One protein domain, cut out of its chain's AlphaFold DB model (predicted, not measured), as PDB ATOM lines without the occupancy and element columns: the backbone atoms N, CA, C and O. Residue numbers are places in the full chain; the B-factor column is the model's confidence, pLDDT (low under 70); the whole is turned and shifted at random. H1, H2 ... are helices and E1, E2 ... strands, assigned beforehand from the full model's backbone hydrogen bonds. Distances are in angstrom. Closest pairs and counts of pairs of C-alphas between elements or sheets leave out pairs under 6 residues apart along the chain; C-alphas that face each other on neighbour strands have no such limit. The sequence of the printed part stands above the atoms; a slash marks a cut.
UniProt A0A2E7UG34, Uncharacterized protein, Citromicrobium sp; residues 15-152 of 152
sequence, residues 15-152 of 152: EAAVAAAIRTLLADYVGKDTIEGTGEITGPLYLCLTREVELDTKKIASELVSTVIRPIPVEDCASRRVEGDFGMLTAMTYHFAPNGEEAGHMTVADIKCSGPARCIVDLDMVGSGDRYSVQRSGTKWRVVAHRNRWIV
ATOM      1  N   GLU A  15       9.927 -49.291 -51.075       96.00
ATOM      2  CA  GLU A  15      11.159 -48.900 -51.743       96.00
ATOM      3  C   GLU A  15      11.004 -47.568 -52.484       96.00
ATOM      4  O   GLU A  15      11.875 -46.703 -52.364       96.00
ATOM      5  N   ALA A  16       9.870 -47.330 -53.149       94.06
ATOM      6  CA  ALA A  16       9.583 -46.035 -53.761       94.06
ATOM      7  C   ALA A  16       9.346 -44.920 -52.728       94.06
ATOM      8  O   ALA A  16       9.747 -43.772 -52.947       94.06
ATOM      9  N   ALA A  17       8.741 -45.234 -51.577       95.44
ATOM     10  CA  ALA A  17       8.618 -44.275 -50.480       95.44
ATOM     11  C   ALA A  17       9.993 -43.886 -49.903       95.44
ATOM     12  O   ALA A  17      10.249 -42.701 -49.678       95.44
ATOM     13  N   VAL A  18      10.892 -44.858 -49.718       96.88
ATOM     14  CA  VAL A  18      12.278 -44.627 -49.275       96.88
ATOM     15  C   VAL A  18      13.060 -43.828 -50.312       96.88
ATOM     16  O   VAL A  18      13.700 -42.841 -49.958       96.88
ATOM     17  N   ALA A  19      12.964 -44.181 -51.594       95.75
ATOM     18  CA  ALA A  19      13.610 -43.441 -52.675       95.75
ATOM     19  C   ALA A  19      13.172 -41.967 -52.710       95.75
ATOM     20  O   ALA A  19      14.001 -41.078 -52.905       95.75
ATOM     21  N   ALA A  20      11.885 -41.688 -52.477       94.94
ATOM     22  CA  ALA A  20      11.386 -40.320 -52.371       94.94
ATOM     23  C   ALA A  20      11.989 -39.572 -51.168       94.94
ATOM     24  O   ALA A  20      12.390 -38.420 -51.325       94.94
ATOM     25  N   ALA A  21      12.097 -40.218 -50.002       95.81
ATOM     26  CA  ALA A  21      12.716 -39.627 -48.814       95.81
ATOM     27  C   ALA A  21      14.214 -39.330 -49.021       95.81
ATOM     28  O   ALA A  21      14.646 -38.208 -48.775       95.81
ATOM     29  N   ILE A  22      14.980 -40.289 -49.561       95.00
ATOM     30  CA  ILE A  22      16.412 -40.123 -49.879       95.00
ATOM     31  C   ILE A  22      16.617 -38.963 -50.857       95.00
ATOM     32  O   ILE A  22      17.506 -38.132 -50.669       95.00
ATOM     33  N   ARG A  23      15.786 -38.889 -51.903       91.81
ATOM     34  CA  ARG A  23      15.865 -37.818 -52.900       91.81
ATOM     35  C   ARG A  23      15.653 -36.446 -52.271       91.81
ATOM     36  O   ARG A  23      16.418 -35.544 -52.581       91.81
ATOM     37  N   THR A  24      14.633 -36.294 -51.424       91.00
ATOM     38  CA  THR A  24      14.354 -35.025 -50.739       91.00
ATOM     39  C   THR A  24      15.487 -34.645 -49.795       91.00
ATOM     40  O   THR A  24      15.993 -33.538 -49.907       91.00
ATOM     41  N   LEU A  25      15.948 -35.571 -48.950       88.88
ATOM     42  CA  LEU A  25      17.052 -35.322 -48.021       88.88
ATOM     43  C   LEU A  25      18.297 -34.795 -48.743       88.88
ATOM     44  O   LEU A  25      18.870 -33.778 -48.358       88.88
ATOM     45  N   LEU A  26      18.719 -35.476 -49.811       85.62
ATOM     46  CA  LEU A  26      19.922 -35.074 -50.533       85.62
ATOM     47  C   LEU A  26      19.709 -33.774 -51.314       85.62
ATOM     48  O   LEU A  26      20.640 -32.979 -51.404       85.62
ATOM     49  N   ALA A  27      18.509 -33.541 -51.855       82.31
ATOM     50  CA  ALA A  27      18.147 -32.292 -52.524       82.31
ATOM     51  C   ALA A  27      18.258 -31.088 -51.572       82.31
ATOM     52  O   ALA A  27      18.919 -30.102 -51.911       82.31
ATOM     53  N   ASP A  28      17.726 -31.231 -50.353       77.69
ATOM     54  CA  ASP A  28      17.828 -30.228 -49.292       77.69
ATOM     55  C   ASP A  28      19.300 -29.951 -48.936       77.69
ATOM     56  O   ASP A  28      19.710 -28.794 -48.838       77.69
ATOM     57  N   TYR A  29      20.129 -30.998 -48.831       72.38
ATOM     58  CA  TYR A  29      21.556 -30.866 -48.517       72.38
ATOM     59  C   TYR A  29      22.351 -30.108 -49.592       72.38
ATOM     60  O   TYR A  29      23.196 -29.273 -49.271       72.38
ATOM     61  N   VAL A  30      22.088 -30.365 -50.878       70.12
ATOM     62  CA  VAL A  30      22.783 -29.667 -51.976       70.12
ATOM     63  C   VAL A  30      22.184 -28.290 -52.294       70.12
ATOM     64  O   VAL A  30      22.662 -27.622 -53.214       70.12
ATOM     65  N   GLY A  31      21.136 -27.871 -51.576       62.00
ATOM     66  CA  GLY A  31      20.435 -26.609 -51.805       62.00
ATOM     67  C   GLY A  31      19.762 -26.525 -53.179       62.00
ATOM     68  O   GLY A  31      19.689 -25.441 -53.758       62.00
ATOM     69  N   LYS A  32      19.325 -27.660 -53.741       61.12
ATOM     70  CA  LYS A  32      18.624 -27.720 -55.033       61.12
ATOM     71  C   LYS A  32      17.230 -28.297 -54.838       61.12
ATOM     72  O   LYS A  32      17.086 -29.317 -54.182       61.12
ATOM     73  N   ASP A  33      16.238 -27.731 -55.522       49.44
ATOM     74  CA  ASP A  33      14.856 -28.239 -55.496       49.44
ATOM     75  C   ASP A  33      14.734 -29.664 -56.076       49.44
ATOM     76  O   ASP A  33      13.825 -30.421 -55.726       49.44
ATOM     77  N   THR A  34      15.670 -30.054 -56.948       55.62
ATOM     78  CA  THR A  34      15.738 -31.396 -57.534       55.62
ATOM     79  C   THR A  34      17.174 -31.801 -57.864       55.62
ATOM     80  O   THR A  34      17.889 -31.108 -58.589       55.62
ATOM     81  N   ILE A  35      17.584 -32.985 -57.396       55.72
ATOM     82  CA  ILE A  35      18.762 -33.698 -57.914       55.72
ATOM     83  C   ILE A  35      18.324 -34.469 -59.164       55.72
ATOM     84  O   ILE A  35      18.120 -35.683 -59.148       55.72
ATOM     85  N   GLU A  36      18.096 -33.733 -60.244       56.28
ATOM     86  CA  GLU A  36      17.787 -34.289 -61.560       56.28
ATOM     87  C   GLU A  36      19.001 -34.176 -62.481       56.28
ATOM     88  O   GLU A  36      19.794 -33.238 -62.390       56.28
ATOM     89  N   GLY A  37      19.135 -35.151 -63.378       50.66
ATOM     90  CA  GLY A  37      20.203 -35.205 -64.366       50.66
ATOM     91  C   GLY A  37      21.044 -36.468 -64.241       50.66
ATOM     92  O   GLY A  37      21.418 -36.894 -63.157       50.66
ATOM     93  N   THR A  38      21.361 -37.064 -65.385       49.16
ATOM     94  CA  THR A  38      22.388 -38.105 -65.548       49.16
ATOM     95  C   THR A  38      23.711 -37.494 -66.038       49.16
ATOM     96  O   THR A  38      24.490 -38.163 -66.706       49.16
ATOM     97  N   GLY A  39      23.925 -36.194 -65.805       39.69
ATOM     98  CA  GLY A  39      24.929 -35.391 -66.507       39.69
ATOM     99  C   GLY A  39      26.326 -35.423 -65.882       39.69
ATOM    100  O   GLY A  39      26.474 -35.305 -64.668       39.69
ATOM    101  N   GLU A  40      27.342 -35.487 -66.747       43.41
ATOM    102  CA  GLU A  40      28.789 -35.579 -66.465       43.41
ATOM    103  C   GLU A  40      29.359 -34.510 -65.507       43.41
ATOM    104  O   GLU A  40      30.464 -34.673 -65.003       43.41
ATOM    105  N   ILE A  41      28.628 -33.427 -65.225       50.25
ATOM    106  CA  ILE A  41      29.142 -32.263 -64.482       50.25
ATOM    107  C   ILE A  41      29.241 -32.524 -62.969       50.25
ATOM    108  O   ILE A  41      30.071 -31.914 -62.303       50.25
ATOM    109  N   THR A  42      28.400 -33.394 -62.396       56.41
ATOM    110  CA  THR A  42      28.367 -33.629 -60.932       56.41
ATOM    111  C   THR A  42      28.780 -35.048 -60.533       56.41
ATOM    112  O   THR A  42      28.942 -35.312 -59.347       56.41
ATOM    113  N   GLY A  43      29.003 -35.942 -61.503       65.12
ATOM    114  CA  GLY A  43      29.312 -37.348 -61.238       65.12
ATOM    115  C   GLY A  43      28.179 -38.094 -60.508       65.12
ATOM    116  O   GLY A  43      27.175 -37.496 -60.108       65.12
ATOM    117  N   PRO A  44      28.278 -39.424 -60.376       79.31
ATOM    118  CA  PRO A  44      27.376 -40.188 -59.521       79.31
ATOM    119  C   PRO A  44      27.586 -39.823 -58.044       79.31
ATOM    120  O   PRO A  44      28.711 -39.759 -57.562       79.31
ATOM    121  N   LEU A  45      26.491 -39.649 -57.304       87.81
ATOM    122  CA  LEU A  45      26.526 -39.574 -55.844       87.81
ATOM    123  C   LEU A  45      26.323 -40.987 -55.302       87.81
ATOM    124  O   LEU A  45      25.189 -41.472 -55.219       87.81
ATOM    125  N   TYR A  46      27.420 -41.660 -54.971       93.19
ATOM    126  CA  TYR A  46      27.376 -42.984 -54.360       93.19
ATOM    127  C   TYR A  46      26.919 -42.902 -52.903       93.19
ATOM    128  O   TYR A  46      27.403 -42.076 -52.127       93.19
ATOM    129  N   LEU A  47      25.976 -43.768 -52.534       94.81
ATOM    130  CA  LEU A  47      25.381 -43.805 -51.201       94.81
ATOM    131  C   LEU A  47      25.362 -45.242 -50.676       94.81
ATOM    132  O   LEU A  47      24.555 -46.054 -51.119       94.81
ATOM    133  N   CYS A  48      26.218 -45.551 -49.710       96.69
ATOM    134  CA  CYS A  48      26.200 -46.816 -48.988       96.69
ATOM    135  C   CYS A  48      25.000 -46.848 -48.041       96.69
ATOM    136  O   CYS A  48      24.946 -46.107 -47.056       96.69
ATOM    137  N   LEU A  49      24.030 -47.703 -48.355       97.06
ATOM    138  CA  LEU A  49      22.737 -47.762 -47.697       97.06
ATOM    139  C   LEU A  49      22.674 -48.962 -46.752       97.06
ATOM    140  O   LEU A  49      22.641 -50.119 -47.179       97.06
ATOM    141  N   THR A  50      22.621 -48.675 -45.455       97.19
ATOM    142  CA  THR A  50      22.279 -49.664 -44.428       97.19
ATOM    143  C   THR A  50      20.762 -49.764 -44.310       97.19
ATOM    144  O   THR A  50      20.059 -48.759 -44.412       97.19
ATOM    145  N   ARG A  51      20.242 -50.976 -44.114       94.56
ATOM    146  CA  ARG A  51      18.806 -51.247 -43.996       94.56
ATOM    147  C   ARG A  51      18.552 -51.990 -42.686       94.56
ATOM    148  O   ARG A  51      18.923 -53.154 -42.576       94.56
ATOM    149  N   GLU A  52      17.929 -51.338 -41.708       95.31
ATOM    150  CA  GLU A  52      17.491 -52.004 -40.465       95.31
ATOM    151  C   GLU A  52      16.144 -52.726 -40.639       95.31
ATOM    152  O   GLU A  52      15.725 -53.525 -39.804       95.31
ATOM    153  N   VAL A  53      15.487 -52.468 -41.768       92.69
ATOM    154  CA  VAL A  53      14.226 -53.064 -42.206       92.69
ATOM    155  C   VAL A  53      14.427 -53.846 -43.507       92.69
ATOM    156  O   VAL A  53      15.325 -53.549 -44.297       92.69
ATOM    157  N   GLU A  54      13.585 -54.845 -43.763       92.00
ATOM    158  CA  GLU A  54      13.667 -55.656 -44.982       92.00
ATOM    159  C   GLU A  54      13.206 -54.845 -46.209       92.00
ATOM    160  O   GLU A  54      12.015 -54.657 -46.436       92.00
ATOM    161  N   LEU A  55      14.162 -54.330 -46.991       92.69
ATOM    162  CA  LEU A  55      13.923 -53.527 -48.203       92.69
ATOM    163  C   LEU A  55      14.825 -53.977 -49.344       92.69
ATOM    164  O   LEU A  55      15.981 -54.282 -49.100       92.69
ATOM    165  N   ASP A  56      14.389 -53.939 -50.598       94.38
ATOM    166  CA  ASP A  56      15.285 -54.247 -51.718       94.38
ATOM    167  C   ASP A  56      16.041 -52.996 -52.212       94.38
ATOM    168  O   ASP A  56      15.477 -52.135 -52.893       94.38
ATOM    169  N   THR A  57      17.348 -52.909 -51.931       93.94
ATOM    170  CA  THR A  57      18.192 -51.798 -52.410       93.94
ATOM    171  C   THR A  57      18.173 -51.663 -53.935       93.94
ATOM    172  O   THR A  57      18.263 -50.547 -54.442       93.94
ATOM    173  N   LYS A  58      18.006 -52.758 -54.695       94.12
ATOM    174  CA  LYS A  58      17.930 -52.694 -56.164       94.12
ATOM    175  C   LYS A  58      16.646 -52.016 -56.630       94.12
ATOM    176  O   LYS A  58      16.687 -51.263 -57.601       94.12
ATOM    177  N   LYS A  59      15.528 -52.221 -55.929       94.94
ATOM    178  CA  LYS A  59      14.278 -51.502 -56.218       94.94
ATOM    179  C   LYS A  59      14.376 -50.025 -55.841       94.94
ATOM    180  O   LYS A  59      13.977 -49.171 -56.629       94.94
ATOM    181  N   ILE A  60      14.997 -49.707 -54.701       95.00
ATOM    182  CA  ILE A  60      15.296 -48.310 -54.333       95.00
ATOM    183  C   ILE A  60      16.151 -47.655 -55.432       95.00
ATOM    184  O   ILE A  60      15.860 -46.542 -55.869       95.00
ATOM    185  N   ALA A  61      17.171 -48.358 -55.936       93.69
ATOM    186  CA  ALA A  61      18.009 -47.883 -57.035       93.69
ATOM    187  C   ALA A  61      17.208 -47.646 -58.326       93.69
ATOM    188  O   ALA A  61      17.419 -46.628 -58.986       93.69
ATOM    189  N   SER A  62      16.268 -48.534 -58.677       92.69
ATOM    190  CA  SER A  62      15.427 -48.343 -59.868       92.69
ATOM    191  C   SER A  62      14.539 -47.102 -59.773       92.69
ATOM    192  O   SER A  62      14.397 -46.382 -60.757       92.69
ATOM    193  N   GLU A  63      14.034 -46.781 -58.582       93.50
ATOM    194  CA  GLU A  63      13.243 -45.566 -58.334       93.50
ATOM    195  C   GLU A  63      14.090 -44.279 -58.388       93.50
ATOM    196  O   GLU A  63      13.571 -43.171 -58.560       93.50
ATOM    197  N   LEU A  64      15.417 -44.405 -58.280       90.62
ATOM    198  CA  LEU A  64      16.389 -43.309 -58.336       90.62
ATOM    199  C   LEU A  64      17.138 -43.213 -59.675       90.62
ATOM    200  O   LEU A  64      17.981 -42.327 -59.824       90.62
ATOM    201  N   VAL A  65      16.816 -44.052 -60.668       88.75
ATOM    202  CA  VAL A  65      17.552 -44.139 -61.946       88.75
ATOM    203  C   VAL A  65      17.645 -42.805 -62.699       88.75
ATOM    204  O   VAL A  65      18.635 -42.538 -63.375       88.75
ATOM    205  N   SER A  66      16.641 -41.935 -62.547       84.62
ATOM    206  CA  SER A  66      16.589 -40.612 -63.182       84.62
ATOM    207  C   SER A  66      17.392 -39.526 -62.448       84.62
ATOM    208  O   SER A  66      17.354 -38.363 -62.849       84.62
ATOM    209  N   THR A  67      18.064 -39.871 -61.349       85.44
ATOM    210  CA  THR A  67      18.870 -38.961 -60.515       85.44
ATOM    211  C   THR A  67      20.363 -39.280 -60.659       85.44
ATOM    212  O   THR A  67      20.719 -40.269 -61.304       85.44
ATOM    213  N   VAL A  68      21.251 -38.505 -60.022       86.50
ATOM    214  CA  VAL A  68      22.670 -38.901 -59.860       86.50
ATOM    215  C   VAL A  68      22.905 -39.845 -58.678       86.50
ATOM    216  O   VAL A  68      24.000 -40.377 -58.537       86.50
ATOM    217  N   ILE A  69      21.900 -40.071 -57.826       90.38
ATOM    218  CA  ILE A  69      22.037 -40.864 -56.602       90.38
ATOM    219  C   ILE A  69      22.159 -42.341 -56.982       90.38
ATOM    220  O   ILE A  69      21.355 -42.877 -57.749       90.38
ATOM    221  N   ARG A  70      23.183 -43.007 -56.459       93.44
ATOM    222  CA  ARG A  70      23.473 -44.422 -56.692       93.44
ATOM    223  C   ARG A  70      23.537 -45.133 -55.341       93.44
ATOM    224  O   ARG A  70      24.615 -45.190 -54.748       93.44
ATOM    225  N   PRO A  71      22.399 -45.634 -54.825       95.06
ATOM    226  CA  PRO A  71      22.410 -46.410 -53.597       95.06
ATOM    227  C   PRO A  71      23.105 -47.752 -53.840       95.06
ATOM    228  O   PRO A  71      22.853 -48.426 -54.840       95.06
ATOM    229  N   ILE A  72      23.975 -48.132 -52.915       96.31
ATOM    230  CA  ILE A  72      24.731 -49.380 -52.911       96.31
ATOM    231  C   ILE A  72      24.437 -50.066 -51.573       96.31
ATOM    232  O   ILE A  72      24.445 -49.383 -50.547       96.31
ATOM    233  N   PRO A  73      24.141 -51.375 -51.539       96.19
ATOM    234  CA  PRO A  73      24.017 -52.092 -50.275       96.19
ATOM    235  C   PRO A  73      25.298 -51.935 -49.447       96.19
ATOM    236  O   PRO A  73      26.394 -52.032 -49.991       96.19
ATOM    237  N   VAL A  74      25.189 -51.665 -48.144       95.88
ATOM    238  CA  VAL A  74      26.375 -51.421 -47.301       95.88
ATOM    239  C   VAL A  74      27.356 -52.601 -47.307       95.88
ATOM    240  O   VAL A  74      28.559 -52.390 -47.189       95.88
ATOM    241  N   GLU A  75      26.858 -53.822 -47.503       95.81
ATOM    242  CA  GLU A  75      27.645 -55.049 -47.649       95.81
ATOM    243  C   GLU A  75      28.572 -55.053 -48.878       95.81
ATOM    244  O   GLU A  75      29.604 -55.722 -48.855       95.81
ATOM    245  N   ASP A  76      28.243 -54.273 -49.909       96.75
ATOM    246  CA  ASP A  76      29.051 -54.110 -51.121       96.75
ATOM    247  C   ASP A  76      30.011 -52.907 -51.021       96.75
ATOM    248  O   ASP A  76      30.809 -52.663 -51.927       96.75
ATOM    249  N   CYS A  77      29.949 -52.135 -49.933       96.38
ATOM    250  CA  CYS A  77      30.814 -50.984 -49.713       96.38
ATOM    251  C   CYS A  77      32.062 -51.345 -48.906       96.38
ATOM    252  O   CYS A  77      32.004 -52.055 -47.901       96.38
ATOM    253  N   ALA A  78      33.198 -50.755 -49.276       96.69
ATOM    254  CA  ALA A  78      34.366 -50.748 -48.405       96.69
ATOM    255  C   ALA A  78      34.222 -49.639 -47.352       96.69
ATOM    256  O   ALA A  78      33.580 -48.613 -47.586       96.69
ATOM    257  N   SER A  79      34.845 -49.821 -46.188       95.19
ATOM    258  CA  SER A  79      34.897 -48.785 -45.155       95.19
ATOM    259  C   SER A  79      36.302 -48.631 -44.589       95.19
ATOM    260  O   SER A  79      37.090 -49.577 -44.550       95.19
ATOM    261  N   ARG A  80      36.624 -47.413 -44.154       94.69
ATOM    262  CA  ARG A  80      37.876 -47.094 -43.473       94.69
ATOM    263  C   ARG A  80      37.584 -46.223 -42.266       94.69
ATOM    264  O   ARG A  80      37.106 -45.100 -42.408       94.69
ATOM    265  N   ARG A  81      37.931 -46.726 -41.085       92.69
ATOM    266  CA  ARG A  81      37.916 -45.948 -39.848       92.69
ATOM    267  C   ARG A  81      39.213 -45.153 -39.733       92.69
ATOM    268  O   ARG A  81      40.295 -45.715 -39.878       92.69
ATOM    269  N   VAL A  82      39.092 -43.860 -39.474       91.44
ATOM    270  CA  VAL A  82      40.203 -42.944 -39.218       91.44
ATOM    271  C   VAL A  82      40.020 -42.395 -37.814       91.44
ATOM    272  O   VAL A  82      38.972 -41.837 -37.496       91.44
ATOM    273  N   GLU A  83      41.024 -42.581 -36.968       90.50
ATOM    274  CA  GLU A  83      41.056 -42.008 -35.622       90.50
ATOM    275  C   GLU A  83      41.674 -40.609 -35.674       90.50
ATOM    276  O   GLU A  83      42.605 -40.363 -36.444       90.50
ATOM    277  N   GLY A  84      41.138 -39.683 -34.884       84.88
ATOM    278  CA  GLY A  84      41.560 -38.286 -34.900       84.88
ATOM    279  C   GLY A  84      40.663 -37.397 -34.050       84.88
ATOM    280  O   GLY A  84      39.668 -37.853 -33.491       84.88
ATOM    281  N   ASP A  85      41.024 -36.121 -33.951       83.56
ATOM    282  CA  ASP A  85      40.183 -35.106 -33.323       83.56
ATOM    283  C   ASP A  85      39.278 -34.474 -34.388       83.56
ATOM    284  O   ASP A  85      39.726 -33.680 -35.218       83.56
ATOM    285  N   PHE A  86      38.008 -34.875 -34.381       78.31
ATOM    286  CA  PHE A  86      36.963 -34.344 -35.253       78.31
ATOM    287  C   PHE A  86      35.924 -33.570 -34.426       78.31
ATOM    288  O   PHE A  86      34.714 -33.690 -34.640       78.31
ATOM    289  N   GLY A  87      36.382 -32.802 -33.430       80.00
ATOM    290  CA  GLY A  87      35.519 -32.050 -32.524       80.00
ATOM    291  C   GLY A  87      34.948 -32.945 -31.424       80.00
ATOM    292  O   GLY A  87      35.659 -33.336 -30.507       80.00
ATOM    293  N   MET A  88      33.654 -33.276 -31.491       77.19
ATOM    294  CA  MET A  88      33.026 -34.174 -30.502       77.19
ATOM    295  C   MET A  88      33.260 -35.666 -30.792       77.19
ATOM    296  O   MET A  88      32.883 -36.514 -29.982       77.19
ATOM    297  N   LEU A  89      33.862 -36.004 -31.938       76.06
ATOM    298  CA  LEU A  89      34.114 -37.380 -32.364       76.06
ATOM    299  C   LEU A  89      35.613 -37.691 -32.343       76.06
ATOM    300  O   LEU A  89      36.422 -36.935 -32.875       76.06
ATOM    301  N   THR A  90      35.972 -38.849 -31.783       82.25
ATOM    302  CA  THR A  90      37.363 -39.344 -31.722       82.25
ATOM    303  C   THR A  90      37.754 -40.219 -32.918       82.25
ATOM    304  O   THR A  90      38.897 -40.665 -33.039       82.25
ATOM    305  N   ALA A  91      36.791 -40.537 -33.785       86.25
ATOM    306  CA  ALA A  91      37.006 -41.289 -35.009       86.25
ATOM    307  C   ALA A  91      35.869 -41.043 -36.004       86.25
ATOM    308  O   ALA A  91      34.720 -40.843 -35.609       86.25
ATOM    309  N   MET A  92      36.189 -41.149 -37.290       86.31
ATOM    310  CA  MET A  92      35.233 -41.124 -38.393       86.31
ATOM    311  C   MET A  92      35.351 -42.392 -39.235       86.31
ATOM    312  O   MET A  92      36.447 -42.913 -39.443       86.31
ATOM    313  N   THR A  93      34.222 -42.881 -39.740       90.94
ATOM    314  CA  THR A  93      34.186 -43.980 -40.709       90.94
ATOM    315  C   THR A  93      33.840 -43.407 -42.075       90.94
ATOM    316  O   THR A  93      32.764 -42.845 -42.257       90.94
ATOM    317  N   TYR A  94      34.754 -43.560 -43.026       92.12
ATOM    318  CA  TYR A  94      34.533 -43.225 -44.430       92.12
ATOM    319  C   TYR A  94      34.083 -44.469 -45.182       92.12
ATOM    320  O   TYR A  94      34.564 -45.571 -44.895       92.12
ATOM    321  N   HIS A  95      33.195 -44.286 -46.151       95.25
ATOM    322  CA  HIS A  95      32.669 -45.357 -46.984       95.25
ATOM    323  C   HIS A  95      33.074 -45.140 -48.440       95.25
ATOM    324  O   HIS A  95      33.226 -44.009 -48.894       95.25
ATOM    325  N   PHE A  96      33.269 -46.240 -49.160       95.44
ATOM    326  CA  PHE A  96      33.704 -46.227 -50.549       95.44
ATOM    327  C   PHE A  96      32.859 -47.201 -51.361       95.44
ATOM    328  O   PHE A  96      32.593 -48.328 -50.930       95.44
ATOM    329  N   ALA A  97      32.455 -46.759 -52.546       94.94
ATOM    330  CA  ALA A  97      31.794 -47.591 -53.536       94.94
ATOM    331  C   ALA A  97      32.746 -48.692 -54.062       94.94
ATOM    332  O   ALA A  97      33.967 -48.580 -53.913       94.94
ATOM    333  N   PRO A  98      32.230 -49.748 -54.724       94.00
ATOM    334  CA  PRO A  98      33.051 -50.843 -55.255       94.00
ATOM    335  C   PRO A  98      34.162 -50.415 -56.227       94.00
ATOM    336  O   PRO A  98      35.154 -51.120 -56.384       94.00
ATOM    337  N   ASN A  99      34.006 -49.267 -56.893       93.19
ATOM    338  CA  ASN A  99      35.013 -48.675 -57.779       93.19
ATOM    339  C   ASN A  99      36.098 -47.871 -57.031       93.19
ATOM    340  O   ASN A  99      37.004 -47.348 -57.672       93.19
ATOM    341  N   GLY A 100      36.015 -47.769 -55.702       92.62
ATOM    342  CA  GLY A 100      36.945 -47.023 -54.855       92.62
ATOM    343  C   GLY A 100      36.619 -45.536 -54.692       92.62
ATOM    344  O   GLY A 100      37.333 -44.853 -53.960       92.62
ATOM    345  N   GLU A 101      35.564 -45.026 -55.334       92.44
ATOM    346  CA  GLU A 101      35.116 -43.644 -55.133       92.44
ATOM    347  C   GLU A 101      34.466 -43.471 -53.756       92.44
ATOM    348  O   GLU A 101      33.852 -44.396 -53.223       92.44
ATOM    349  N   GLU A 102      34.614 -42.286 -53.163       91.75
ATOM    350  CA  GLU A 102      34.011 -41.981 -51.866       91.75
ATOM    351  C   GLU A 102      32.481 -41.991 -51.965       91.75
ATOM    352  O   GLU A 102      31.889 -41.484 -52.920       91.75
ATOM    353  N   ALA A 103      31.844 -42.590 -50.965       93.31
ATOM    354  CA  ALA A 103      30.404 -42.726 -50.875       93.31
ATOM    355  C   ALA A 103      29.909 -42.172 -49.538       93.31
ATOM    356  O   ALA A 103      30.511 -42.399 -48.486       93.31
ATOM    357  N   GLY A 104      28.765 -41.486 -49.569       92.44
ATOM    358  CA  GLY A 104      28.045 -41.152 -48.344       92.44
ATOM    359  C   GLY A 104      27.536 -42.420 -47.656       92.44
ATOM    360  O   GLY A 104      27.356 -43.455 -48.299       92.44
ATOM    361  N   HIS A 105      27.254 -42.342 -46.358       94.81
ATOM    362  CA  HIS A 105      26.591 -43.415 -45.615       94.81
ATOM    363  C   HIS A 105      25.262 -42.928 -45.053       94.81
ATOM    364  O   HIS A 105      25.161 -41.815 -44.539       94.81
ATOM    365  N   MET A 106      24.242 -43.769 -45.184       96.12
ATOM    366  CA  MET A 106      22.908 -43.521 -44.658       96.12
ATOM    367  C   MET A 106      22.287 -44.836 -44.206       96.12
ATOM    368  O   MET A 106      22.523 -45.892 -44.797       96.12
ATOM    369  N   THR A 107      21.451 -44.761 -43.180       97.50
ATOM    370  CA  THR A 107      20.690 -45.895 -42.664       97.50
ATOM    371  C   THR A 107      19.200 -45.647 -42.842       97.50
ATOM    372  O   THR A 107      18.686 -44.607 -42.439       97.50
ATOM    373  N   VAL A 108      18.489 -46.605 -43.435       97.56
ATOM    374  CA  VAL A 108      17.026 -46.668 -43.361       97.56
ATOM    375  C   VAL A 108      16.675 -47.372 -42.057       97.56
ATOM    376  O   VAL A 108      16.765 -48.599 -41.977       97.56
ATOM    377  N   ALA A 109      16.337 -46.585 -41.039       97.31
ATOM    378  CA  ALA A 109      16.145 -47.071 -39.674       97.31
ATOM    379  C   ALA A 109      14.753 -47.676 -39.458       97.31
ATOM    380  O   ALA A 109      14.592 -48.690 -38.789       97.31
ATOM    381  N   ASP A 110      13.715 -47.070 -40.039       97.25
ATOM    382  CA  ASP A 110      12.344 -47.573 -39.916       97.25
ATOM    383  C   ASP A 110      11.497 -47.171 -41.128       97.25
ATOM    384  O   ASP A 110      11.702 -46.125 -41.752       97.25
ATOM    385  N   ILE A 111      10.497 -47.995 -41.434       95.94
ATOM    386  CA  ILE A 111       9.444 -47.672 -42.390       95.94
ATOM    387  C   ILE A 111       8.093 -48.175 -41.894       95.94
ATOM    388  O   ILE A 111       7.882 -49.358 -41.632       95.94
ATOM    389  N   LYS A 112       7.124 -47.261 -41.815       95.56
ATOM    390  CA  LYS A 112       5.760 -47.563 -41.368       95.56
ATOM    391  C   LYS A 112       4.741 -47.029 -42.352       95.56
ATOM    392  O   LYS A 112       4.520 -45.823 -42.441       95.56
ATOM    393  N   CYS A 113       4.075 -47.931 -43.063       94.12
ATOM    394  CA  CYS A 113       3.008 -47.574 -43.989       94.12
ATOM    395  C   CYS A 113       1.637 -47.763 -43.336       94.12
ATOM    396  O   CYS A 113       1.277 -48.858 -42.920       94.12
ATOM    397  N   SER A 114       0.861 -46.680 -43.258       89.75
ATOM    398  CA  SER A 114      -0.516 -46.697 -42.730       89.75
ATOM    399  C   SER A 114      -1.549 -47.094 -43.792       89.75
ATOM    400  O   SER A 114      -2.731 -47.247 -43.496       89.75
ATOM    401  N   GLY A 115      -1.108 -47.250 -45.041       88.56
ATOM    402  CA  GLY A 115      -1.914 -47.678 -46.175       88.56
ATOM    403  C   GLY A 115      -1.097 -47.675 -47.472       88.56
ATOM    404  O   GLY A 115       0.089 -47.347 -47.453       88.56
ATOM    405  N   PRO A 116      -1.727 -47.955 -48.625       88.56
ATOM    406  CA  PRO A 116      -1.044 -48.137 -49.915       88.56
ATOM    407  C   PRO A 116      -0.415 -46.858 -50.491       88.56
ATOM    408  O   PRO A 116       0.264 -46.896 -51.513       88.56
ATOM    409  N   ALA A 117      -0.707 -45.704 -49.892       91.62
ATOM    410  CA  ALA A 117      -0.335 -44.391 -50.405       91.62
ATOM    411  C   ALA A 117       0.311 -43.490 -49.346       91.62
ATOM    412  O   ALA A 117       0.477 -42.301 -49.603       91.62
ATOM    413  N   ARG A 118       0.607 -44.000 -48.143       94.62
ATOM    414  CA  ARG A 118       1.174 -43.202 -47.048       94.62
ATOM    415  C   ARG A 118       2.155 -44.026 -46.235       94.62
ATOM    416  O   ARG A 118       1.754 -45.013 -45.617       94.62
ATOM    417  N   CYS A 119       3.394 -43.559 -46.183       96.62
ATOM    418  CA  CYS A 119       4.452 -44.150 -45.380       96.62
ATOM    419  C   CYS A 119       5.182 -43.074 -44.581       96.62
ATOM    420  O   CYS A 119       5.269 -41.919 -44.992       96.62
ATOM    421  N   ILE A 120       5.684 -43.469 -43.423       97.44
ATOM    422  CA  ILE A 120       6.651 -42.721 -42.633       97.44
ATOM    423  C   ILE A 120       7.982 -43.436 -42.819       97.44
ATOM    424  O   ILE A 120       8.038 -44.646 -42.606       97.44
ATOM    425  N   VAL A 121       9.004 -42.700 -43.239       97.94
ATOM    426  CA  VAL A 121      10.360 -43.206 -43.468       97.94
ATOM    427  C   VAL A 121      11.304 -42.480 -42.529       97.94
ATOM    428  O   VAL A 121      11.343 -41.251 -42.520       97.94
ATOM    429  N   ASP A 122      12.062 -43.241 -41.762       98.00
ATOM    430  CA  ASP A 122      13.076 -42.736 -40.853       98.00
ATOM    431  C   ASP A 122      14.457 -42.993 -41.468       98.00
ATOM    432  O   ASP A 122      14.813 -44.141 -41.748       98.00
ATOM    433  N   LEU A 123      15.214 -41.920 -41.697       97.44
ATOM    434  CA  LEU A 123      16.568 -41.968 -42.248       97.44
ATOM    435  C   LEU A 123      17.552 -41.449 -41.202       97.44
ATOM    436  O   LEU A 123      17.287 -40.435 -40.561       97.44
ATOM    437  N   ASP A 124      18.675 -42.136 -41.049       95.69
ATOM    438  CA  ASP A 124      19.769 -41.741 -40.168       95.69
ATOM    439  C   ASP A 124      21.049 -41.501 -40.966       95.69
ATOM    440  O   ASP A 124      21.382 -42.237 -41.900       95.69
ATOM    441  N   MET A 125      21.770 -40.460 -40.570       90.62
ATOM    442  CA  MET A 125      23.075 -40.071 -41.085       90.62
ATOM    443  C   MET A 125      24.033 -39.832 -39.919       90.62
ATOM    444  O   MET A 125      23.654 -39.839 -38.747       90.62
ATOM    445  N   VAL A 126      25.304 -39.587 -40.228       86.31
ATOM    446  CA  VAL A 126      26.277 -39.213 -39.199       86.31
ATOM    447  C   VAL A 126      25.815 -37.924 -38.508       86.31
ATOM    448  O   VAL A 126      25.691 -36.880 -39.141       86.31
ATOM    449  N   GLY A 127      25.544 -38.007 -37.202       84.94
ATOM    450  CA  GLY A 127      25.194 -36.856 -36.360       84.94
ATOM    451  C   GLY A 127      23.752 -36.348 -36.476       84.94
ATOM    452  O   GLY A 127      23.406 -35.386 -35.795       84.94
ATOM    453  N   SER A 128      22.885 -36.973 -37.280       90.88
ATOM    454  CA  SER A 128      21.464 -36.606 -37.324       90.88
ATOM    455  C   SER A 128      20.560 -37.750 -37.768       90.88
ATOM    456  O   SER A 128      20.980 -38.673 -38.466       90.88
ATOM    457  N   GLY A 129      19.291 -37.653 -37.384       95.19
ATOM    458  CA  GLY A 129      18.246 -38.546 -37.851       95.19
ATOM    459  C   GLY A 129      16.978 -37.788 -38.167       95.19
ATOM    460  O   GLY A 129      16.514 -36.983 -37.359       95.19
ATOM    461  N   ASP A 130      16.373 -38.099 -39.303       96.25
ATOM    462  CA  ASP A 130      15.213 -37.411 -39.849       96.25
ATOM    463  C   ASP A 130      14.044 -38.370 -40.061       96.25
ATOM    464  O   ASP A 130      14.196 -39.584 -40.209       96.25
ATOM    465  N   ARG A 131      12.835 -37.811 -40.029       97.69
ATOM    466  CA  ARG A 131      11.582 -38.509 -40.312       97.69
ATOM    467  C   ARG A 131      10.864 -37.821 -41.451       97.69
ATOM    468  O   ARG A 131      10.483 -36.659 -41.326       97.69
ATOM    469  N   TYR A 132      10.556 -38.583 -42.487       97.69
ATOM    470  CA  TYR A 132       9.848 -38.147 -43.681       97.69
ATOM    471  C   TYR A 132       8.450 -38.756 -43.720       97.69
ATOM    472  O   TYR A 132       8.270 -39.970 -43.673       97.69
ATOM    473  N   SER A 133       7.434 -37.904 -43.826       97.44
ATOM    474  CA  SER A 133       6.077 -38.318 -44.181       97.44
ATOM    475  C   SER A 133       5.959 -38.303 -45.697       97.44
ATOM    476  O   SER A 133       6.060 -37.245 -46.319       97.44
ATOM    477  N   VAL A 134       5.741 -39.471 -46.289       96.62
ATOM    478  CA  VAL A 134       5.719 -39.671 -47.737       96.62
ATOM    479  C   VAL A 134       4.320 -40.082 -48.172       96.62
ATOM    480  O   VAL A 134       3.700 -40.977 -47.589       96.62
ATOM    481  N   GLN A 135       3.811 -39.431 -49.214       95.81
ATOM    482  CA  GLN A 135       2.500 -39.705 -49.780       95.81
ATOM    483  C   GLN A 135       2.601 -40.016 -51.272       95.81
ATOM    484  O   GLN A 135       3.309 -39.345 -52.025       95.81
ATOM    485  N   ARG A 136       1.843 -41.022 -51.715       92.81
ATOM    486  CA  ARG A 136       1.676 -41.351 -53.128       92.81
ATOM    487  C   ARG A 136       0.575 -40.492 -53.743       92.81
ATOM    488  O   ARG A 136      -0.566 -40.510 -53.278       92.81
ATOM    489  N   SER A 137       0.905 -39.781 -54.815       87.50
ATOM    490  CA  SER A 137      -0.036 -39.051 -55.667       87.50
ATOM    491  C   SER A 137       0.048 -39.607 -57.087       87.50
ATOM    492  O   SER A 137       1.037 -39.398 -57.792       87.50
ATOM    493  N   GLY A 138      -0.980 -40.349 -57.506       85.56
ATOM    494  CA  GLY A 138      -0.925 -41.144 -58.734       85.56
ATOM    495  C   GLY A 138       0.105 -42.268 -58.604       85.56
ATOM    496  O   GLY A 138       0.012 -43.084 -57.691       85.56
ATOM    497  N   THR A 139       1.093 -42.294 -59.499       83.50
ATOM    498  CA  THR A 139       2.202 -43.265 -59.484       83.50
ATOM    499  C   THR A 139       3.443 -42.772 -58.741       83.50
ATOM    500  O   THR A 139       4.372 -43.544 -58.550       83.50
ATOM    501  N   LYS A 140       3.486 -41.503 -58.314       87.62
ATOM    502  CA  LYS A 140       4.687 -40.894 -57.728       87.62
ATOM    503  C   LYS A 140       4.570 -40.774 -56.213       87.62
ATOM    504  O   LYS A 140       3.563 -40.267 -55.714       87.62
ATOM    505  N   TRP A 141       5.620 -41.163 -55.500       93.44
ATOM    506  CA  TRP A 141       5.795 -40.878 -54.076       93.44
ATOM    507  C   TRP A 141       6.489 -39.533 -53.882       93.44
ATOM    508  O   TRP A 141       7.388 -39.171 -54.640       93.44
ATOM    509  N   ARG A 142       6.029 -38.759 -52.899       94.19
ATOM    510  CA  ARG A 142       6.574 -37.438 -52.569       94.19
ATOM    511  C   ARG A 142       6.576 -37.227 -51.067       94.19
ATOM    512  O   ARG A 142       5.627 -37.624 -50.391       94.19
ATOM    513  N   VAL A 143       7.606 -36.562 -50.562       95.19
ATOM    514  CA  VAL A 143       7.618 -36.064 -49.186       95.19
ATOM    515  C   VAL A 143       6.599 -34.929 -49.062       95.19
ATOM    516  O   VAL A 143       6.570 -34.023 -49.890       95.19
ATOM    517  N   VAL A 144       5.741 -34.997 -48.044       95.81
ATOM    518  CA  VAL A 144       4.743 -33.957 -47.720       95.81
ATOM    519  C   VAL A 144       5.050 -33.232 -46.414       95.81
ATOM    520  O   VAL A 144       4.552 -32.135 -46.189       95.81
ATOM    521  N   ALA A 145       5.864 -33.839 -45.553       94.38
ATOM    522  CA  ALA A 145       6.401 -33.218 -44.353       94.38
ATOM    523  C   ALA A 145       7.678 -33.949 -43.940       94.38
ATOM    524  O   ALA A 145       7.792 -35.157 -44.159       94.38
ATOM    525  N   HIS A 146       8.598 -33.249 -43.289       94.31
ATOM    526  CA  HIS A 146       9.732 -33.863 -42.614       94.31
ATOM    527  C   HIS A 146       9.974 -33.188 -41.262       94.31
ATOM    528  O   HIS A 146       9.470 -32.093 -41.006       94.31
ATOM    529  N   ARG A 147      10.696 -33.870 -40.376       93.75
ATOM    530  CA  ARG A 147      11.189 -33.315 -39.113       93.75
ATOM    531  C   ARG A 147      12.423 -34.074 -38.652       93.75
ATOM    532  O   ARG A 147      12.487 -35.290 -38.836       93.75
ATOM    533  N   ASN A 148      13.293 -33.397 -37.925       93.69
ATOM    534  CA  ASN A 148      14.400 -34.038 -37.237       93.69
ATOM    535  C   ASN A 148      13.860 -34.878 -36.072       93.69
ATOM    536  O   ASN A 148      12.976 -34.459 -35.317       93.69
ATOM    537  N   ARG A 149      14.377 -36.097 -35.946       95.31
ATOM    538  CA  ARG A 149      14.175 -36.987 -34.800       95.31
ATOM    539  C   ARG A 149      15.228 -36.731 -33.727       95.31
ATOM    540  O   ARG A 149      14.882 -36.751 -32.550       95.31
ATOM    541  N   TRP A 150      16.472 -36.487 -34.134       92.69
ATOM    542  CA  TRP A 150      17.602 -36.191 -33.251       92.69
ATOM    543  C   TRP A 150      18.746 -35.510 -34.030       92.69
ATOM    544  O   TRP A 150      18.830 -35.641 -35.251       92.69
ATOM    545  N   ILE A 151      19.599 -34.763 -33.319       87.31
ATOM    546  CA  ILE A 151      20.820 -34.097 -33.813       87.31
ATOM    547  C   ILE A 151      21.855 -34.165 -32.681       87.31
ATOM    548  O   ILE A 151      21.465 -34.038 -31.516       87.31
ATOM    549  N   VAL A 152      23.128 -34.383 -33.017       78.06
ATOM    550  CA  VAL A 152      24.258 -34.389 -32.069       78.06
ATOM    551  C   VAL A 152      25.138 -33.171 -32.284       78.06
ATOM    552  O   VAL A 152      25.521 -32.920 -33.446       78.06
TER     553      VAL A 152
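This is residues 15 to 152 of the 152 residues of an uncharacterized protein of Citromicrobium sp (UniProt A0A2E7UG34). One long, strongly twisted sheet of eight strands curls round the helix H1, with E5 to E8 making most of the wrap and the hairpin E3 and E4 forming a wing at the sheet's far end. The short helix H2 packs on E2 and on the first residues of H1, and E1 and E2 join the sheet beside E5. The printed part has 138 residues with two named helices and eight named strands, which follow along the chain as H1, E1, H2, E2, E3, E4, E5, E6, E7, E8; the class is mixed, helices and strands, and the strands make one branched sheet with both parallel and antiparallel neighbour pairs. The whole is compact, with a radius of gyration of the C-alphas of 15.1 A and spans of 48 by 35 by 30 A.

E5, residues 102 to 115, has three neighbours in staggered pairing: E4, residues 89 to 96, E1, residues 45 to 51, and E6, residues 118 to 125. E1 and E6 lie on opposite sides of E5. E5 and E6 are antiparallel at 153 degrees, with N 107 and O 124 2.8 A apart. E6 and E7, residues 128 to 137, are antiparallel, with N 121 and O 132 at 2.9 A. E7 and the edge strand E8, residues 140 to 151, are antiparallel, with N 131 and O 147 at 2.8 A. E4 and E5 are antiparallel, with N 103 and O 95 at 2.9 A. E4 and the edge strand E3, residues 78 to 86, are antiparallel, with N 80 and O 94 at 2.9 A. E3 to E8 form a meander, each strand the antiparallel neighbour of the one before, and each two in succession form a hairpin. E1 and E5 are parallel, with N 48 and O 104 at 2.8 A. E1 and E2, residues 69 to 73, are parallel, with N 49 and O 72 at 2.8 A; with H2, residues 57 to 63, they form a strand-helix-strand unit, two parallel neighbours with a helix between, whose crossover is right-handed. H1, residues 15 to 29, is on the sheet; its closest C-alphas to E8 are those of Ala 20 and Arg 142, 5.6 A. H2 is on the sheet, 5.6 A in height, over none of its strands. H1 touches H2 with residues 15 to 19 alone, about perpendicular at 74 degrees; the closest C-alphas are those of Glu 15 and Ile 60, 4.9 A. In both helices every O i to N i+4 pair is within hydrogen-bond range.

H1 is 21.1 A long from C-alpha 15 at (11.159, -48.900, -51.743). E5 is 36.8 A long and bends by 51 degrees at residue 109; E7 is 28.4 A long. E8, 29.6 A long, bends by 59 degrees at residue 145 and ends with C-alpha 151 at (20.820, -34.097, -33.813).

The C-alphas of Gly 84 and Gly 138, the two farthest apart, are 48.8 A apart. The printed part has no cut. The link from H1 to E1 is long, and the other links are tight. Residues 31 to 43, within that long link, have pLDDT under 70.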